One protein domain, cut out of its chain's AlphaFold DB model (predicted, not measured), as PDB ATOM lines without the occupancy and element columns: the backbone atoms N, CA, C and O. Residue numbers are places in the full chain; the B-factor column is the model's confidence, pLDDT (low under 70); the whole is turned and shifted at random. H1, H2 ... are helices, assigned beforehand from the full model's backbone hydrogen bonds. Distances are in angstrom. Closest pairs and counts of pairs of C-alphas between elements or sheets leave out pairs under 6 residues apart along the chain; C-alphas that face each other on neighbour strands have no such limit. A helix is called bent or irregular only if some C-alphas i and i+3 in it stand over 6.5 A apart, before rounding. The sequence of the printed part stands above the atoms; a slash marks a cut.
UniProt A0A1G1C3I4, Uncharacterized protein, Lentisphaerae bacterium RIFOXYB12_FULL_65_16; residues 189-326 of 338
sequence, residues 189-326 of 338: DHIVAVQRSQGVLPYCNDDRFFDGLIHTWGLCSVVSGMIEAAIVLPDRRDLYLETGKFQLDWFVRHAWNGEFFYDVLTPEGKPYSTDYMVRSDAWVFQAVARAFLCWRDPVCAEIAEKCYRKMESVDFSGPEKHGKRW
ATOM      1  N   ASP A 189     -15.661  25.876  18.286       98.56
ATOM      2  CA  ASP A 189     -16.310  24.679  18.844       98.56
ATOM      3  C   ASP A 189     -17.593  24.320  18.073       98.56
ATOM      4  O   ASP A 189     -17.868  23.140  17.840       98.56
ATOM      5  N   HIS A 190     -18.327  25.326  17.587       98.19
ATOM      6  CA  HIS A 190     -19.475  25.111  16.709       98.19
ATOM      7  C   HIS A 190     -19.091  24.474  15.371       98.19
ATOM      8  O   HIS A 190     -19.720  23.510  14.937       98.19
ATOM      9  N   ILE A 191     -18.020  24.945  14.730       98.00
ATOM     10  CA  ILE A 191     -17.543  24.366  13.465       98.00
ATOM     11  C   ILE A 191     -17.094  22.918  13.656       98.00
ATOM     12  O   ILE A 191     -17.425  22.059  12.838       98.00
ATOM     13  N   VAL A 192     -16.393  22.629  14.753       98.44
ATOM     14  CA  VAL A 192     -16.010  21.261  15.121       98.44
ATOM     15  C   VAL A 192     -17.248  20.370  15.266       98.44
ATOM     16  O   VAL A 192     -17.265  19.248  14.759       98.44
ATOM     17  N   ALA A 193     -18.298  20.848  15.936       97.56
ATOM     18  CA  ALA A 193     -19.529  20.087  16.126       97.56
ATOM     19  C   ALA A 193     -20.261  19.793  14.803       97.56
ATOM     20  O   ALA A 193     -20.695  18.659  14.569       97.56
ATOM     21  N   VAL A 194     -20.353  20.780  13.908       96.25
ATOM     22  CA  VAL A 194     -20.958  20.601  12.578       96.25
ATOM     23  C   VAL A 194     -20.131  19.619  11.746       96.25
ATOM     24  O   VAL A 194     -20.675  18.665  11.194       96.25
ATOM     25  N   GLN A 195     -18.804  19.770  11.728       96.25
ATOM     26  CA  GLN A 195     -17.899  18.856  11.030       96.25
ATOM     27  C   GLN A 195     -18.061  17.413  11.528       96.25
ATOM     28  O   GLN A 195     -18.191  16.489  10.732       96.25
ATOM     29  N   ARG A 196     -18.104  17.198  12.845       95.88
ATOM     30  CA  ARG A 196     -18.255  15.853  13.422       95.88
ATOM     31  C   ARG A 196     -19.595  15.198  13.102       95.88
ATOM     32  O   ARG A 196     -19.650  13.974  13.011       95.88
ATOM     33  N   SER A 197     -20.657  15.984  12.951       94.44
ATOM     34  CA  SER A 197     -21.989  15.455  12.636       94.44
ATOM     35  C   SER A 197     -22.210  15.218  11.140       94.44
ATOM     36  O   SER A 197     -22.956  14.308  10.789       94.44
ATOM     37  N   GLN A 198     -21.558  15.990  10.264       92.31
ATOM     38  CA  GLN A 198     -21.836  15.983   8.820       92.31
ATOM     39  C   GLN A 198     -20.655  15.522   7.948       92.31
ATOM     40  O   GLN A 198     -20.831  15.246   6.763       92.31
ATOM     41  N   GLY A 199     -19.455  15.384   8.513       93.62
ATOM     42  CA  GLY A 199     -18.242  15.038   7.775       93.62
ATOM     43  C   GLY A 199     -17.560  16.272   7.187       93.62
ATOM     44  O   GLY A 199     -17.018  17.094   7.923       93.62
ATOM     45  N   VAL A 200     -17.509  16.382   5.858       94.38
ATOM     46  CA  VAL A 200     -17.008  17.598   5.194       94.38
ATOM     47  C   VAL A 200     -17.954  18.758   5.499       94.38
ATOM     48  O   VAL A 200     -19.170  18.582   5.508       94.38
ATOM     49  N   LEU A 201     -17.404  19.932   5.806       93.75
ATOM     50  CA  LEU A 201     -18.225  21.059   6.234       93.75
ATOM     51  C   LEU A 201     -18.999  21.627   5.027       93.75
ATOM     52  O   LEU A 201     -18.355  22.055   4.057       93.75
ATOM     53  N   PRO A 202     -20.345  21.666   5.053       91.62
ATOM     54  CA  PRO A 202     -21.099  22.302   3.980       91.62
ATOM     55  C   PRO A 202     -20.914  23.820   4.027       91.62
ATOM     56  O   PRO A 202     -20.415  24.379   5.005       91.62
ATOM     57  N   TYR A 203     -21.347  24.510   2.974       90.81
ATOM     58  CA  TYR A 203     -21.285  25.969   2.950       90.81
ATOM     59  C   TYR A 203     -22.288  26.593   3.936       90.81
ATOM     60  O   TYR A 203     -21.948  27.474   4.730       90.81
ATOM     61  N   CYS A 204     -23.531  26.124   3.914       91.25
ATOM     62  CA  CYS A 204     -24.595  26.607   4.786       91.25
ATOM     63  C   CYS A 204     -25.268  25.446   5.517       91.25
ATOM     64  O   CYS A 204     -25.088  24.283   5.167       91.25
ATOM     65  N   ASN A 205     -26.069  25.768   6.529       90.25
ATOM     66  CA  ASN A 205     -26.887  24.799   7.262       90.25
ATOM     67  C   ASN A 205     -28.112  24.281   6.485       90.25
ATOM     68  O   ASN A 205     -28.828  23.425   6.998       90.25
ATOM     69  N   ASP A 206     -28.371  24.808   5.288       86.81
ATOM     70  CA  ASP A 206     -29.513  24.451   4.449       86.81
ATOM     71  C   ASP A 206     -29.092  24.422   2.972       86.81
ATOM     72  O   ASP A 206     -28.620  25.429   2.433       86.81
ATOM     73  N   ASP A 207     -29.298  23.275   2.323       84.88
ATOM     74  CA  ASP A 207     -28.901  23.005   0.935       84.88
ATOM     75  C   ASP A 207     -29.611  23.893  -0.094       84.88
ATOM     76  O   ASP A 207     -29.133  24.045  -1.220       84.88
ATOM     77  N   ARG A 208     -30.734  24.533   0.269       82.75
ATOM     78  CA  ARG A 208     -31.379  25.550  -0.582       82.75
ATOM     79  C   ARG A 208     -30.439  26.720  -0.867       82.75
ATOM     80  O   ARG A 208     -30.623  27.424  -1.861       82.75
ATOM     81  N   PHE A 209     -29.449  26.948  -0.005       80.19
ATOM     82  CA  PHE A 209     -28.361  27.876  -0.262       80.19
ATOM     83  C   PHE A 209     -27.218  27.134  -0.960       80.19
ATOM     84  O   PHE A 209     -26.626  26.216  -0.404       80.19
ATOM     85  N   PHE A 210     -26.883  27.576  -2.176       80.69
ATOM     86  CA  PHE A 210     -25.766  27.044  -2.971       80.69
ATOM     87  C   PHE A 210     -25.900  25.573  -3.401       80.69
ATOM     88  O   PHE A 210     -24.900  24.950  -3.743       80.69
ATOM     89  N   ASP A 211     -27.123  25.037  -3.449       85.50
ATOM     90  CA  ASP A 211     -27.442  23.696  -3.966       85.50
ATOM     91  C   ASP A 211     -26.660  22.556  -3.269       85.50
ATOM     92  O   ASP A 211     -26.324  21.553  -3.900       85.50
ATOM     93  N   GLY A 212     -26.314  22.729  -1.986       86.12
ATOM     94  CA  GLY A 212     -25.504  21.771  -1.217       86.12
ATOM     95  C   GLY A 212     -24.060  21.612  -1.719       86.12
ATOM     96  O   GLY A 212     -23.376  20.653  -1.363       86.12
ATOM     97  N   LEU A 213     -23.580  22.517  -2.578       91.81
ATOM     98  CA  LEU A 213     -22.233  22.452  -3.138       91.81
ATOM     99  C   LEU A 213     -21.170  22.863  -2.114       91.81
ATOM    100  O   LEU A 213     -21.378  23.719  -1.252       91.81
ATOM    101  N   ILE A 214     -19.985  22.273  -2.257       93.00
ATOM    102  CA  ILE A 214     -18.817  22.534  -1.418       93.00
ATOM    103  C   ILE A 214     -17.881  23.457  -2.186       93.00
ATOM    104  O   ILE A 214     -17.425  23.125  -3.279       93.00
ATOM    105  N   HIS A 215     -17.577  24.617  -1.612       92.75
ATOM    106  CA  HIS A 215     -16.648  25.560  -2.222       92.75
ATOM    107  C   HIS A 215     -15.258  25.392  -1.618       92.75
ATOM    108  O   HIS A 215     -15.077  25.530  -0.408       92.75
ATOM    109  N   THR A 216     -14.259  25.164  -2.469       93.75
ATOM    110  CA  THR A 216     -12.882  24.908  -2.026       93.75
ATOM    111  C   THR A 216     -12.324  26.067  -1.201       93.75
ATOM    112  O   THR A 216     -11.735  25.830  -0.151       93.75
ATOM    113  N   TRP A 217     -12.598  27.321  -1.590       91.69
ATOM    114  CA  TRP A 217     -12.181  28.506  -0.817       91.69
ATOM    115  C   TRP A 217     -12.725  28.505   0.622       91.69
ATOM    116  O   TRP A 217     -12.080  29.002   1.548       91.69
ATOM    117  N   GLY A 218     -13.914  27.935   0.814       92.88
ATOM    118  CA  GLY A 218     -14.557  27.821   2.111       92.88
ATOM    119  C   GLY A 218     -13.826  26.850   3.016       92.88
ATOM    120  O   GLY A 218     -13.483  27.192   4.143       92.88
ATOM    121  N   LEU A 219     -13.488  25.674   2.484       96.50
ATOM    122  CA  LEU A 219     -12.664  24.697   3.192       96.50
ATOM    123  C   LEU A 219     -11.264  25.240   3.494       96.50
ATOM    124  O   LEU A 219     -10.755  24.989   4.582       96.50
ATOM    125  N   CYS A 220     -10.671  26.039   2.600       96.69
ATOM    126  CA  CYS A 220      -9.417  26.744   2.884       96.69
ATOM    127  C   CYS A 220      -9.539  27.640   4.121       96.69
ATOM    128  O   CYS A 220      -8.674  27.584   4.990       96.69
ATOM    129  N   SER A 221     -10.651  28.375   4.236       95.50
ATOM    130  CA  SER A 221     -10.940  29.208   5.411       95.50
ATOM    131  C   SER A 221     -11.090  28.373   6.687       95.50
ATOM    132  O   SER A 221     -10.709  28.816   7.767       95.50
ATOM    133  N   VAL A 222     -11.611  27.141   6.580       97.69
ATOM    134  CA  VAL A 222     -11.660  26.217   7.723       97.69
ATOM    135  C   VAL A 222     -10.256  25.817   8.166       97.69
ATOM    136  O   VAL A 222      -9.962  25.836   9.358       97.69
ATOM    137  N   VAL A 223      -9.377  25.476   7.222       98.25
ATOM    138  CA  VAL A 223      -7.994  25.091   7.531       98.25
ATOM    139  C   VAL A 223      -7.251  26.233   8.214       98.25
ATOM    140  O   VAL A 223      -6.708  26.033   9.301       98.25
ATOM    141  N   SER A 224      -7.239  27.423   7.606       97.19
ATOM    142  CA  SER A 224      -6.535  28.588   8.151       97.19
ATOM    143  C   SER A 224      -7.097  28.994   9.512       97.19
ATOM    144  O   SER A 224      -6.344  29.070  10.483       97.19
ATOM    145  N   GLY A 225      -8.416  29.162   9.632       98.00
ATOM    146  CA  GLY A 225      -9.020  29.618  10.880       98.00
ATOM    147  C   GLY A 225      -8.882  28.627  12.031       98.00
ATOM    148  O   GLY A 225      -8.651  29.053  13.162       98.00
ATOM    149  N   MET A 226      -8.929  27.315  11.774       98.62
ATOM    150  CA  MET A 226      -8.682  26.319  12.823       98.62
ATOM    151  C   MET A 226      -7.217  26.305  13.281       98.62
ATOM    152  O   MET A 226      -6.956  26.155  14.475       98.62
ATOM    153  N   ILE A 227      -6.258  26.506  12.368       98.62
ATOM    154  CA  ILE A 227      -4.840  26.657  12.732       98.62
ATOM    155  C   ILE A 227      -4.641  27.901  13.606       98.62
ATOM    156  O   ILE A 227      -3.985  27.805  14.644       98.62
ATOM    157  N   GLU A 228      -5.220  29.046  13.231       98.19
ATOM    158  CA  GLU A 228      -5.107  30.271  14.035       98.19
ATOM    159  C   GLU A 228      -5.793  30.135  15.401       98.19
ATOM    160  O   GLU A 228      -5.212  30.496  16.427       98.19
ATOM    161  N   ALA A 229      -6.992  29.547  15.461       98.62
ATOM    162  CA  ALA A 229      -7.685  29.291  16.724       98.62
ATOM    163  C   ALA A 229      -6.848  28.404  17.662       98.62
ATOM    164  O   ALA A 229      -6.750  28.678  18.858       98.62
ATOM    165  N   ALA A 230      -6.176  27.383  17.121       98.56
ATOM    166  CA  ALA A 230      -5.319  26.468  17.874       98.56
ATOM    167  C   ALA A 230      -4.059  27.128  18.474       98.56
ATOM    168  O   ALA A 230      -3.410  26.540  19.348       98.56
ATOM    169  N   ILE A 231      -3.674  28.315  17.995       98.12
ATOM    170  CA  ILE A 231      -2.566  29.101  18.555       98.12
ATOM    171  C   ILE A 231      -3.018  29.835  19.817       98.12
ATOM    172  O   ILE A 231      -2.292  29.845  20.809       98.12
ATOM    173  N   VAL A 232      -4.216  30.419  19.795       98.38
ATOM    174  CA  VAL A 232      -4.733  31.228  20.909       98.38
ATOM    175  C   VAL A 232      -5.500  30.413  21.956       98.38
ATOM    176  O   VAL A 232      -5.624  30.863  23.092       98.38
ATOM    177  N   LEU A 233      -5.966  29.207  21.610       98.12
ATOM    178  CA  LEU A 233      -6.684  28.276  22.493       98.12
ATOM    179  C   LEU A 233      -5.916  26.948  22.639       98.12
ATOM    180  O   LEU A 233      -6.292  25.932  22.043       98.12
ATOM    181  N   PRO A 234      -4.818  26.920  23.419       96.50
ATOM    182  CA  PRO A 234      -3.947  25.750  23.517       96.50
ATOM    183  C   PRO A 234      -4.631  24.515  24.124       96.50
ATOM    184  O   PRO A 234      -4.254  23.393  23.796       96.50
ATOM    185  N   ASP A 235      -5.658  24.688  24.959       97.50
ATOM    186  CA  ASP A 235      -6.448  23.596  25.547       97.50
ATOM    187  C   ASP A 235      -7.405  22.919  24.546       97.50
ATOM    188  O   ASP A 235      -7.967  21.861  24.832       97.50
ATOM    189  N   ARG A 236      -7.594  23.524  23.369       98.00
ATOM    190  CA  ARG A 236      -8.380  22.999  22.240       98.00
ATOM    191  C   ARG A 236      -7.520  22.701  21.012       98.00
ATOM    192  O   ARG A 236      -8.050  22.305  19.978       98.00
ATOM    193  N   ARG A 237      -6.198  22.863  21.122       98.44
ATOM    194  CA  ARG A 237      -5.256  22.804  20.000       98.44
ATOM    195  C   ARG A 237      -5.443  21.568  19.128       98.44
ATOM    196  O   ARG A 237      -5.670  21.706  17.931       98.44
ATOM    197  N   ASP A 238      -5.353  20.381  19.720       98.50
ATOM    198  CA  ASP A 238      -5.389  19.128  18.959       98.50
ATOM    199  C   ASP A 238      -6.726  18.948  18.238       98.50
ATOM    200  O   ASP A 238      -6.749  18.549  17.078       98.50
ATOM    201  N   LEU A 239      -7.822  19.338  18.894       98.38
ATOM    202  CA  LEU A 239      -9.167  19.289  18.330       98.38
ATOM    203  C   LEU A 239      -9.286  20.155  17.070       98.38
ATOM    204  O   LEU A 239      -9.753  19.686  16.035       98.38
ATOM    205  N   TYR A 240      -8.847  21.411  17.142       98.69
ATOM    206  CA  TYR A 240      -8.926  22.328  16.006       98.69
ATOM    207  C   TYR A 240      -7.970  21.920  14.884       98.69
ATOM    208  O   TYR A 240      -8.359  21.921  13.715       98.69
ATOM    209  N   LEU A 241      -6.745  21.500  15.213       98.69
ATOM    210  CA  LEU A 241      -5.798  21.019  14.207       98.69
ATOM    211  C   LEU A 241      -6.293  19.746  13.509       98.69
ATOM    212  O   LEU A 241      -6.113  19.629  12.299       98.69
ATOM    213  N   GLU A 242      -6.947  18.826  14.221       98.44
ATOM    214  CA  GLU A 242      -7.584  17.644  13.627       98.44
ATOM    215  C   GLU A 242      -8.696  18.049  12.648       98.44
ATOM    216  O   GLU A 242      -8.705  17.593  11.502       98.44
ATOM    217  N   THR A 243      -9.586  18.962  13.051       98.56
ATOM    218  CA  THR A 243     -10.653  19.487  12.185       98.56
ATOM    219  C   THR A 243     -10.092  20.169  10.935       98.56
ATOM    220  O   THR A 243     -10.557  19.890   9.829       98.56
ATOM    221  N   GLY A 244      -9.071  21.020  11.075       98.25
ATOM    222  CA  GLY A 244      -8.404  21.660   9.939       98.25
ATOM    223  C   GLY A 244      -7.731  20.644   9.014       98.25
ATOM    224  O   GLY A 244      -7.915  20.691   7.798       98.25
ATOM    225  N   LYS A 245      -7.001  19.669   9.570       98.25
ATOM    226  CA  LYS A 245      -6.324  18.627   8.786       98.25
ATOM    227  C   LYS A 245      -7.317  17.752   8.019       98.25
ATOM    228  O   LYS A 245      -7.070  17.451   6.854       98.25
ATOM    229  N   PHE A 246      -8.462  17.421   8.617       98.19
ATOM    230  CA  PHE A 246      -9.528  16.682   7.940       98.19
ATOM    231  C   PHE A 246     -10.021  17.408   6.677       98.19
ATOM    232  O   PHE A 246     -10.102  16.792   5.614       98.19
ATOM    233  N   GLN A 247     -10.313  18.712   6.767       96.94
ATOM    234  CA  GLN A 247     -10.780  19.480   5.603       96.94
ATOM    235  C   GLN A 247      -9.688  19.619   4.538       96.94
ATOM    236  O   GLN A 247      -9.982  19.475   3.351       96.94
ATOM    237  N   LEU A 248      -8.433  19.845   4.956       97.75
ATOM    238  CA  LEU A 248      -7.279  19.884   4.056       97.75
ATOM    239  C   LEU A 248      -7.160  18.593   3.246       97.75
ATOM    240  O   LEU A 248      -7.120  18.630   2.019       97.75
ATOM    241  N   ASP A 249      -7.129  17.452   3.932       97.38
ATOM    242  CA  ASP A 249      -6.968  16.149   3.291       97.38
ATOM    243  C   ASP A 249      -8.130  15.845   2.343       97.38
ATOM    244  O   ASP A 249      -7.928  15.253   1.279       97.38
ATOM    245  N   TRP A 250      -9.340  16.282   2.699       96.69
ATOM    246  CA  TRP A 250     -10.510  16.133   1.848       96.69
ATOM    247  C   TRP A 250     -10.380  16.955   0.559       96.69
ATOM    248  O   TRP A 250     -10.449  16.384  -0.532       96.69
ATOM    249  N   PHE A 251     -10.131  18.268   0.634       95.12
ATOM    250  CA  PHE A 251     -10.083  19.075  -0.590       95.12
ATOM    251  C   PHE A 251      -8.832  18.781  -1.431       95.12
ATOM    252  O   PHE A 251      -8.914  18.800  -2.656       95.12
ATOM    253  N   VAL A 252      -7.695  18.423  -0.824       96.38
ATOM    254  CA  VAL A 252      -6.512  17.966  -1.577       96.38
ATOM    255  C   VAL A 252      -6.807  16.671  -2.324       96.38
ATOM    256  O   VAL A 252      -6.390  16.517  -3.467       96.38
ATOM    257  N   ARG A 253      -7.569  15.745  -1.735       96.38
ATOM    258  CA  ARG A 253      -7.951  14.500  -2.413       96.38
ATOM    259  C   ARG A 253      -8.939  14.720  -3.559       96.38
ATOM    260  O   ARG A 253      -8.858  14.008  -4.557       96.38
ATOM    261  N   HIS A 254      -9.893  15.633  -3.393       96.88
ATOM    262  CA  HIS A 254     -11.064  15.732  -4.271       96.88
ATOM    263  C   HIS A 254     -11.020  16.903  -5.267       96.88
ATOM    264  O   HIS A 254     -11.549  16.775  -6.370       96.88
ATOM    265  N   ALA A 255     -10.393  18.029  -4.914       96.12
ATOM    266  CA  ALA A 255     -10.335  19.222  -5.764       96.12
ATOM    267  C   ALA A 255      -9.022  19.361  -6.547       96.12
ATOM    268  O   ALA A 255      -9.014  20.040  -7.571       96.12
ATOM    269  N   TRP A 256      -7.922  18.747  -6.102       96.56
ATOM    270  CA  TRP A 256      -6.628  18.874  -6.775       96.56
ATOM    271  C   TRP A 256      -6.558  18.029  -8.052       96.56
ATOM    272  O   TRP A 256      -6.708  16.809  -8.001       96.56
ATOM    273  N   ASN A 257      -6.267  18.655  -9.195       95.19
ATOM    274  CA  ASN A 257      -6.104  17.942 -10.470       95.19
ATOM    275  C   ASN A 257      -4.637  17.716 -10.889       95.19
ATOM    276  O   ASN A 257      -4.387  17.153 -11.953       95.19
ATOM    277  N   GLY A 258      -3.677  18.148 -10.065       94.00
ATOM    278  CA  GLY A 258      -2.242  18.100 -10.365       94.00
ATOM    279  C   GLY A 258      -1.643  19.428 -10.844       94.00
ATOM    280  O   GLY A 258      -0.418  19.571 -10.809       94.00
ATOM    281  N   GLU A 259      -2.483  20.388 -11.240       92.38
ATOM    282  CA  GLU A 259      -2.094  21.713 -11.738       92.38
ATOM    283  C   GLU A 259      -2.782  22.866 -10.983       92.38
ATOM    284  O   GLU A 259      -2.115  23.834 -10.628       92.38
ATOM    285  N   PHE A 260      -4.089  22.763 -10.728       93.94
ATOM    286  CA  PHE A 260      -4.901  23.736  -9.982       93.94
ATOM    287  C   PHE A 260      -6.037  23.040  -9.213       93.94
ATOM    288  O   PHE A 260      -6.251  21.829  -9.356       93.94
ATOM    289  N   PHE A 261      -6.780  23.794  -8.399       95.56
ATOM    290  CA  PHE A 261      -7.931  23.273  -7.665       95.56
ATOM    291  C   PHE A 261      -9.248  23.579  -8.370       95.56
ATOM    292  O   PHE A 261      -9.521  24.714  -8.766       95.56
ATOM    293  N   TYR A 262     -10.114  22.572  -8.463       94.75
ATOM    294  CA  TYR A 262     -11.512  22.802  -8.801       94.75
ATOM    295  C   TYR A 262     -12.159  23.668  -7.719       94.75
ATOM    296  O   TYR A 262     -12.003  23.426  -6.521       94.75
ATOM    297  N   ASP A 263     -12.859  24.714  -8.145       91.12
ATOM    298  CA  ASP A 263     -13.380  25.757  -7.268       91.12
ATOM    299  C   ASP A 263     -14.618  25.320  -6.479       91.12
ATOM    300  O   ASP A 263     -14.821  25.769  -5.346       91.12
ATOM    301  N   VAL A 264     -15.426  24.445  -7.078       92.50
ATOM    302  CA  VAL A 264     -16.669  23.924  -6.511       92.50
ATOM    303  C   VAL A 264     -16.771  22.417  -6.742       92.50
ATOM    304  O   VAL A 264     -16.570  21.925  -7.857       92.50
ATOM    305  N   LEU A 265     -17.129  21.691  -5.687       93.56
ATOM    306  CA  LEU A 265     -17.320  20.247  -5.661       93.56
ATOM    307  C   LEU A 265     -18.756  19.885  -5.251       93.56
ATOM    308  O   LEU A 265     -19.424  20.634  -4.538       93.56
ATOM    309  N   THR A 266     -19.223  18.712  -5.668       92.69
ATOM    310  CA  THR A 266     -20.416  18.075  -5.086       92.69
ATOM    311  C   THR A 266     -20.091  17.483  -3.704       92.69
ATOM    312  O   THR A 266     -18.909  17.279  -3.404       92.69
ATOM    313  N   PRO A 267     -21.097  17.136  -2.876       88.44
ATOM    314  CA  PRO A 267     -20.883  16.443  -1.599       88.44
ATOM    315  C   PRO A 267     -20.054  15.154  -1.701       88.44
ATOM    316  O   PRO A 267     -19.309  14.808  -0.789       88.44
ATOM    317  N   GLU A 268     -20.121  14.455  -2.838       91.25
ATOM    318  CA  GLU A 268     -19.335  13.244  -3.110       91.25
ATOM    319  C   GLU A 268     -17.893  13.543  -3.559       91.25
ATOM    320  O   GLU A 268     -17.145  12.623  -3.898       91.25
ATOM    321  N   GLY A 269     -17.502  14.818  -3.611       93.75
ATOM    322  CA  GLY A 269     -16.169  15.261  -4.009       93.75
ATOM    323  C   GLY A 269     -15.928  15.231  -5.518       93.75
ATOM    324  O   GLY A 269     -14.789  15.041  -5.944       93.75
ATOM    325  N   LYS A 270     -16.976  15.376  -6.344       95.94
ATOM    326  CA  LYS A 270     -16.833  15.490  -7.807       95.94
ATOM    327  C   LYS A 270     -16.763  16.956  -8.241       95.94
ATOM    328  O   LYS A 270     -17.538  17.752  -7.719       95.94
ATOM    329  N   PRO A 271     -15.928  17.321  -9.229       94.06
ATOM    330  CA  PRO A 271     -15.883  18.683  -9.757       94.06
ATOM    331  C   PRO A 271     -17.223  19.118 -10.344       94.06
ATOM    332  O   PRO A 271     -17.756  18.461 -11.240       94.06
ATOM    333  N   TYR A 272     -17.758  20.232  -9.847       90.12
ATOM    334  CA  TYR A 272     -18.940  20.876 -10.416       90.12
ATOM    335  C   TYR A 272     -18.580  21.724 -11.643       90.12
ATOM    336  O   TYR A 272     -19.332  21.804 -12.614       90.12
ATOM    337  N   SER A 273     -17.401  22.343 -11.590       84.56
ATOM    338  CA  SER A 273     -16.770  23.095 -12.667       84.56
ATOM    339  C   SER A 273     -15.322  22.634 -12.807       84.56
ATOM    340  O   SER A 273     -14.677  22.288 -11.818       84.56
ATOM    341  N   THR A 274     -14.809  22.625 -14.037       89.44
ATOM    342  CA  THR A 274     -13.407  22.285 -14.333       89.44
ATOM    343  C   THR A 274     -12.585  23.496 -14.762       89.44
ATOM    344  O   THR A 274     -11.446  23.345 -15.196       89.44
ATOM    345  N   ASP A 275     -13.168  24.691 -14.689       88.50
ATOM    346  CA  ASP A 275     -12.489  25.928 -15.049       88.50
ATOM    347  C   ASP A 275     -11.445  26.311 -14.000       88.50
ATOM    348  O   ASP A 275     -11.677  26.199 -12.797       88.50
ATOM    349  N   TYR A 276     -10.314  26.839 -14.464       90.38
ATOM    350  CA  TYR A 276      -9.325  27.427 -13.574       90.38
ATOM    351  C   TYR A 276      -9.806  28.779 -13.027       90.38
ATOM    352  O   TYR A 276     -10.208  29.662 -13.791       90.38
ATOM    353  N   MET A 277      -9.710  28.945 -11.704       89.69
ATOM    354  CA  MET A 277     -10.085  30.157 -10.976       89.69
ATOM    355  C   MET A 277      -8.918  30.655 -10.134       89.69
ATOM    356  O   MET A 277      -8.688  30.161  -9.031       89.69
ATOM    357  N   VAL A 278      -8.227  31.691 -10.613       88.88
ATOM    358  CA  VAL A 278      -7.066  32.268  -9.915       88.88
ATOM    359  C   VAL A 278      -7.382  32.665  -8.471       88.88
ATOM    360  O   VAL A 278      -6.579  32.440  -7.573       88.88
ATOM    361  N   ARG A 279      -8.592  33.181  -8.215       85.38
ATOM    362  CA  ARG A 279      -9.020  33.569  -6.869       85.38
ATOM    363  C   ARG A 279      -9.200  32.365  -5.949       85.38
ATOM    364  O   ARG A 279      -8.848  32.454  -4.780       85.38
ATOM    365  N   SER A 280      -9.745  31.259  -6.455       88.50
ATOM    366  CA  SER A 280      -9.875  30.024  -5.674       88.50
ATOM    367  C   SER A 280      -8.497  29.476  -5.311       88.50
ATOM    368  O   SER A 280      -8.258  29.161  -4.149       88.50
ATOM    369  N   ASP A 281      -7.571  29.450  -6.269       92.81
ATOM    370  CA  ASP A 281      -6.196  29.012  -6.024       92.81
ATOM    371  C   ASP A 281      -5.432  29.953  -5.081       92.81
ATOM    372  O   ASP A 281      -4.573  29.485  -4.342       92.81
ATOM    373  N   ALA A 282      -5.770  31.246  -5.020       92.06
ATOM    374  CA  ALA A 282      -5.197  32.166  -4.034       92.06
ATOM    375  C   ALA A 282      -5.587  31.791  -2.593       92.06
ATOM    376  O   ALA A 282      -4.737  31.812  -1.700       92.06
ATOM    377  N   TRP A 283      -6.844  31.384  -2.370       92.81
ATOM    378  CA  TRP A 283      -7.281  30.837  -1.078       92.81
ATOM    379  C   TRP A 283      -6.568  29.531  -0.746       92.81
ATOM    380  O   TRP A 283      -6.126  29.339   0.386       92.81
ATOM    381  N   VAL A 284      -6.417  28.649  -1.737       95.00
ATOM    382  CA  VAL A 284      -5.711  27.383  -1.539       95.00
ATOM    383  C   VAL A 284      -4.252  27.630  -1.196       95.00
ATOM    384  O   VAL A 284      -3.784  27.095  -0.199       95.00
ATOM    385  N   PHE A 285      -3.553  28.472  -1.960       96.31
ATOM    386  CA  PHE A 285      -2.164  28.844  -1.709       96.31
ATOM    387  C   PHE A 285      -1.964  29.322  -0.269       96.31
ATOM    388  O   PHE A 285      -1.073  28.824   0.418       96.31
ATOM    389  N   GLN A 286      -2.816  30.233   0.211       93.88
ATOM    390  CA  GLN A 286      -2.750  30.733   1.583       93.88
ATOM    391  C   GLN A 286      -2.939  29.605   2.607       93.88
ATOM    392  O   GLN A 286      -2.096  29.433   3.493       93.88
ATOM    393  N   ALA A 287      -3.977  28.784   2.447       96.62
ATOM    394  CA  ALA A 287      -4.291  27.724   3.398       96.62
ATOM    395  C   ALA A 287      -3.234  26.611   3.401       96.62
ATOM    396  O   ALA A 287      -2.846  26.140   4.470       96.62
ATOM    397  N   VAL A 288      -2.715  26.208   2.234       97.12
ATOM    398  CA  VAL A 288      -1.681  25.166   2.139       97.12
ATOM    399  C   VAL A 288      -0.312  25.668   2.595       97.12
ATOM    400  O   VAL A 288       0.424  24.920   3.238       97.12
ATOM    401  N   ALA A 289       0.024  26.940   2.362       96.75
ATOM    402  CA  ALA A 289       1.230  27.541   2.923       96.75
ATOM    403  C   ALA A 289       1.138  27.591   4.454       96.75
ATOM    404  O   ALA A 289       2.084  27.213   5.152       96.75
ATOM    405  N   ARG A 290      -0.026  27.973   4.997       95.62
ATOM    406  CA  ARG A 290      -0.254  27.974   6.445       95.62
ATOM    407  C   ARG A 290      -0.201  26.564   7.038       95.62
ATOM    408  O   ARG A 290       0.460  26.352   8.056       95.62
ATOM    409  N   ALA A 291      -0.810  25.594   6.362       97.56
ATOM    410  CA  ALA A 291      -0.737  24.177   6.693       97.56
ATOM    411  C   ALA A 291       0.706  23.653   6.708       97.56
ATOM    412  O   ALA A 291       1.099  22.968   7.652       97.56
ATOM    413  N   PHE A 292       1.527  24.018   5.716       97.69
ATOM    414  CA  PHE A 292       2.946  23.662   5.686       97.69
ATOM    415  C   PHE A 292       3.697  24.231   6.893       97.69
ATOM    416  O   PHE A 292       4.466  23.513   7.532       97.69
ATOM    417  N   LEU A 293       3.465  25.495   7.254       95.81
ATOM    418  CA  LEU A 293       4.099  26.099   8.429       95.81
ATOM    419  C   LEU A 293       3.694  25.404   9.738       95.81
ATOM    420  O   LEU A 293       4.526  25.292  10.640       95.81
ATOM    421  N   CYS A 294       2.451  24.922   9.826       97.31
ATOM    422  CA  CYS A 294       1.922  24.217  10.992       97.31
ATOM    423  C   CYS A 294       2.418  22.763  11.087       97.31
ATOM    424  O   CYS A 294       2.996  22.371  12.099       97.31
ATOM    425  N   TRP A 295       2.204  21.960  10.042       96.75
ATOM    426  CA  TRP A 295       2.421  20.508  10.069       96.75
ATOM    427  C   TRP A 295       3.733  20.049   9.433       96.75
ATOM    428  O   TRP A 295       4.103  18.890   9.595       96.75
ATOM    429  N   ARG A 296       4.446  20.930   8.721       95.94
ATOM    430  CA  ARG A 296       5.680  20.602   7.980       95.94
ATOM    431  C   ARG A 296       5.499  19.470   6.962       95.94
ATOM    432  O   ARG A 296       6.444  18.749   6.661       95.94
ATOM    433  N   ASP A 297       4.291  19.346   6.413       94.38
ATOM    434  CA  ASP A 297       3.953  18.363   5.385       94.38
ATOM    435  C   ASP A 297       4.529  18.800   4.019       94.38
ATOM    436  O   ASP A 297       4.104  19.831   3.485       94.38
ATOM    437  N   PRO A 298       5.487  18.058   3.429       95.31
ATOM    438  CA  PRO A 298       6.119  18.441   2.167       95.31
ATOM    439  C   PRO A 298       5.140  18.479   0.987       95.31
ATOM    440  O   PRO A 298       5.373  19.234   0.044       95.31
ATOM    441  N   VAL A 299       4.028  17.737   1.046       94.94
ATOM    442  CA  VAL A 299       2.987  17.788   0.006       94.94
ATOM    443  C   VAL A 299       2.354  19.178  -0.045       94.94
ATOM    444  O   VAL A 299       2.096  19.703  -1.125       94.94
ATOM    445  N   CYS A 300       2.162  19.821   1.111       96.75
ATOM    446  CA  CYS A 300       1.633  21.183   1.169       96.75
ATOM    447  C   CYS A 300       2.586  22.194   0.518       96.75
ATOM    448  O   CYS A 300       2.128  23.102  -0.172       96.75
ATOM    449  N   ALA A 301       3.902  22.023   0.695       95.69
ATOM    450  CA  ALA A 301       4.899  22.882   0.057       95.69
ATOM    451  C   ALA A 301       4.886  22.732  -1.474       95.69
ATOM    452  O   ALA A 301       4.879  23.735  -2.185       95.69
ATOM    453  N   GLU A 302       4.816  21.496  -1.978       96.19
ATOM    454  CA  GLU A 302       4.724  21.227  -3.418       96.19
ATOM    455  C   GLU A 302       3.454  21.837  -4.029       96.19
ATOM    456  O   GLU A 302       3.507  22.486  -5.077       96.19
ATOM    457  N   ILE A 303       2.308  21.653  -3.366       96.31
ATOM    458  CA  ILE A 303       1.033  22.224  -3.805       96.31
ATOM    459  C   ILE A 303       1.105  23.754  -3.813       96.31
ATOM    460  O   ILE A 303       0.714  24.370  -4.805       96.31
ATOM    461  N   ALA A 304       1.637  24.372  -2.754       95.88
ATOM    462  CA  ALA A 304       1.765  25.825  -2.669       95.88
ATOM    463  C   ALA A 304       2.620  26.384  -3.819       95.88
ATOM    464  O   ALA A 304       2.229  27.359  -4.460       95.88
ATOM    465  N   GLU A 305       3.748  25.743  -4.133       95.75
ATOM    466  CA  GLU A 305       4.608  26.140  -5.251       95.75
ATOM    467  C   GLU A 305       3.882  26.034  -6.601       95.75
ATOM    468  O   GLU A 305       3.948  26.956  -7.420       95.75
ATOM    469  N   LYS A 306       3.155  24.935  -6.837       96.00
ATOM    470  CA  LYS A 306       2.395  24.735  -8.079       96.00
ATOM    471  C   LYS A 306       1.261  25.745  -8.230       96.00
ATOM    472  O   LYS A 306       1.157  26.363  -9.289       96.00
ATOM    473  N   CYS A 307       0.473  25.969  -7.177       95.00
ATOM    474  CA  CYS A 307      -0.571  26.994  -7.172       95.00
ATOM    475  C   CYS A 307       0.015  28.380  -7.447       95.00
ATOM    476  O   CYS A 307      -0.508  29.099  -8.295       95.00
ATOM    477  N   TYR A 308       1.130  28.744  -6.805       95.62
ATOM    478  CA  TYR A 308       1.786  30.031  -7.046       95.62
ATOM    479  C   TYR A 308       2.181  30.209  -8.515       95.62
ATOM    480  O   TYR A 308       1.788  31.192  -9.137       95.62
ATOM    481  N   ARG A 309       2.884  29.230  -9.101       96.56
ATOM    482  CA  ARG A 309       3.287  29.273 -10.518       96.56
ATOM    483  C   ARG A 309       2.093  29.344 -11.460       96.56
ATOM    484  O   ARG A 309       2.144  30.024 -12.484       96.56
ATOM    485  N   LYS A 310       1.003  28.651 -11.127       95.06
ATOM    486  CA  LYS A 310      -0.222  28.700 -11.921       95.06
ATOM    487  C   LYS A 310      -0.866  30.085 -11.866       95.06
ATOM    488  O   LYS A 310      -1.217  30.611 -12.922       95.06
ATOM    489  N   MET A 311      -0.958  30.695 -10.683       94.94
ATOM    490  CA  MET A 311      -1.443  32.071 -10.527       94.94
ATOM    491  C   MET A 311      -0.546  33.080 -11.255       94.94
ATOM    492  O   MET A 311      -1.053  33.943 -11.967       94.94
ATOM    493  N   GLU A 312       0.775  32.933 -11.153       95.81
ATOM    494  CA  GLU A 312       1.754  33.769 -11.857       95.81
ATOM    495  C   GLU A 312       1.594  33.674 -13.383       95.81
ATOM    496  O   GLU A 312       1.646  34.687 -14.078       95.81
ATOM    497  N   SER A 313       1.303  32.481 -13.919       95.31
ATOM    498  CA  SER A 313       1.104  32.274 -15.364       95.31
ATOM    499  C   SER A 313      -0.076  33.051 -15.965       95.31
ATOM    500  O   SER A 313      -0.155  33.197 -17.184       95.31
ATOM    501  N   VAL A 314      -0.985  33.548 -15.119       91.69
ATOM    502  CA  VAL A 314      -2.126  34.389 -15.504       91.69
ATOM    503  C   VAL A 314      -2.045  35.796 -14.903       91.69
ATOM    504  O   VAL A 314      -3.063  36.479 -14.805       91.69
ATOM    505  N   ASP A 315      -0.852  36.228 -14.480       90.81
ATOM    506  CA  ASP A 315      -0.617  37.537 -13.853       90.81
ATOM    507  C   ASP A 315      -1.547  37.791 -12.653       90.81
ATOM    508  O   ASP A 315      -2.095  38.876 -12.460       90.81
ATOM    509  N   PHE A 316      -1.805  36.730 -11.880       86.38
ATOM    510  CA  PHE A 316      -2.687  36.746 -10.711       86.38
ATOM    511  C   PHE A 316      -4.115  37.254 -11.009       86.38
ATOM    512  O   PHE A 316      -4.831  37.679 -10.101       86.38
ATOM    513  N   SER A 317      -4.561  37.178 -12.270       82.56
ATOM    514  CA  SER A 317      -5.835  37.728 -12.734       82.56
ATOM    515  C   SER A 317      -6.633  36.728 -13.572       82.56
ATOM    516  O   SER A 317      -6.093  35.875 -14.272       82.56
ATOM    517  N   GLY A 318      -7.962  36.784 -13.474       80.31
ATOM    518  CA  GLY A 318      -8.829  35.791 -14.095       80.31
ATOM    519  C   GLY A 318     -10.320  36.026 -13.849       80.31
ATOM    520  O   GLY A 318     -10.707  36.949 -13.129       80.31
ATOM    521  N   PRO A 319     -11.188  35.214 -14.477       72.94
ATOM    522  CA  PRO A 319     -12.631  35.335 -14.318       72.94
ATOM    523  C   PRO A 319     -13.076  34.975 -12.895       72.94
ATOM    524  O   PRO A 319     -12.585  34.019 -12.310       72.94
ATOM    525  N   GLU A 320     -14.089  35.683 -12.389       64.75
ATOM    526  CA  GLU A 320     -14.783  35.333 -11.144       64.75
ATOM    527  C   GLU A 320     -16.178  34.772 -11.455       64.75
ATOM    528  O   GLU A 320     -16.964  35.415 -12.168       64.75
ATOM    529  N   LYS A 321     -16.499  33.571 -10.948       66.88
ATOM    530  CA  LYS A 321     -17.827  32.939 -11.127       66.88
ATOM    531  C   LYS A 321     -18.578  32.655  -9.824       66.88
ATOM    532  O   LYS A 321     -19.784  32.423  -9.910       66.88
ATOM    533  N   HIS A 322     -17.944  32.800  -8.654       57.50
ATOM    534  CA  HIS A 322     -18.575  32.566  -7.340       57.50
ATOM    535  C   HIS A 322     -19.855  33.393  -7.105       57.50
ATOM    536  O   HIS A 322     -20.741  32.952  -6.383       57.50
ATOM    537  N   GLY A 323     -20.011  34.545  -7.774       46.44
ATOM    538  CA  GLY A 323     -21.223  35.381  -7.704       46.44
ATOM    539  C   GLY A 323     -22.172  35.328  -8.915       46.44
ATOM    540  O   GLY A 323     -23.291  35.833  -8.830       46.44
ATOM    541  N   LYS A 324     -21.772  34.747 -10.058       43.75
ATOM    542  CA  LYS A 324     -22.465  34.985 -11.345       43.75
ATOM    543  C   LYS A 324     -23.800  34.252 -11.501       43.75
ATOM    544  O   LYS A 324     -24.696  34.760 -12.173       43.75
ATOM    545  N   ARG A 325     -23.979  33.086 -10.872       45.09
ATOM    546  CA  ARG A 325     -25.243  32.331 -10.975       45.09
ATOM    547  C   ARG A 325     -26.411  32.993 -10.251       45.09
ATOM    548  O   ARG A 325     -27.532  32.937 -10.749       45.09
ATOM    549  N   TRP A 326     -26.152  33.662  -9.130       41.50
ATOM    550  CA  TRP A 326     -27.197  34.341  -8.362       41.50
ATOM    551  C   TRP A 326     -27.750  35.563  -9.098       41.50
ATOM    552  O   TRP A 326     -28.962  35.757  -9.125       41.50
TER     553      TRP A 326
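AT A GLANCE: This is residues 189 to 326 of the 338 residues of an uncharacterized protein of Lentisphaerae bacterium RIFOXYB12_FULL_65_16 (UniProt A0A1G1C3I4). Two helical hairpins, H2 with H3 and H4 with H5, pack side by side through H2 and H4, while the short H1 packs aslant on residues 239 to 243 of H3, away from H4 and H5. H3, H2 and H4 make an up-and-down bundle, and the long links from H1 to H2 and from H3 to H4 gather near the end where H2 begins and H3 ends, tied there by a short antiparallel pairing of residues 214 to 215 with 264 to 265. The printed part has 138 residues with five named helices, H1 to H5 in order along the chain, and no named strand; its class is all helix. It is compact, with a radius of gyration of the C-alphas of 14.7 A and spans of 42 by 37 by 21 A.

IN THESE COORDINATES: Find C-alpha 234 at (-3.947, 25.750, 23.517); from there H3, residues 234 to 255, the longest helix, runs 30.7 A to C-alpha 255 at (-10.335, 19.222, -5.764). H3 is irregular: C-alphas 235 and 238 are 8.0 A apart. Just before it look for H2, residues 216 to 232, 25.1 A long. H4, residues 278 to 295, is also 25.1 A long, and H5, residues 298 to 312, runs 21.2 A to C-alpha 312 at (1.754, 33.769, -11.857). Go back to residues 189 to 198 for H1, 14.4 A long.

HOW THE PARTS SIT: Start at the bundle of H2, H3 and H4, up and down, each helix running against the one before it in the chain. H2 and H3 touch as a hairpin, at a shallow tilt of 18 degrees, opposite ways; their closest C-alphas, of Val 223 and Gly 244, are 4.2 A apart. H2 touches H4 at a shallow tilt of 32 degrees, the same way, closest at the C-alphas of Cys 220 and Ala 287, 5.2 A apart. H3 and H4 are close but not clearly touching, with the C-alphas of Leu 248 and Val 288 closest at 7.9 A. Farther out, H4 and H5 touch as a hairpin, at a shallow tilt of 25 degrees, opposite ways, with the C-alphas of Phe 285 and Ala 304 closest at 5.0 A. H5 is apart from H2 and H3. H1 touches H3, which meets it with residues 239 to 243 alone, at a steep tilt of 42 degrees, the same way; the C-alphas of Val 192 and Thr 243 are closest, at 6.4 A. H1 and H2 are near each other. Every O i to N i+4 pair is within hydrogen-bond range in H1, H4 and H5, against 12 of 13 in H2 and 16 of 18 in H3.

THE WHOLE: Look to Asp 235 and Val 314 for the two C-alphas farthest apart, 42.7 A. The printed part has no cut. The links H1 to H2, with 17 residues, and H3 to H4, with 22, are long; those from H2 to H3 and from H4 to H5 are tight. After H5, residues 313 to 326 hold no named element. The mean pLDDT of the printed part is 91.9, and residues 320 to 326 are under 70.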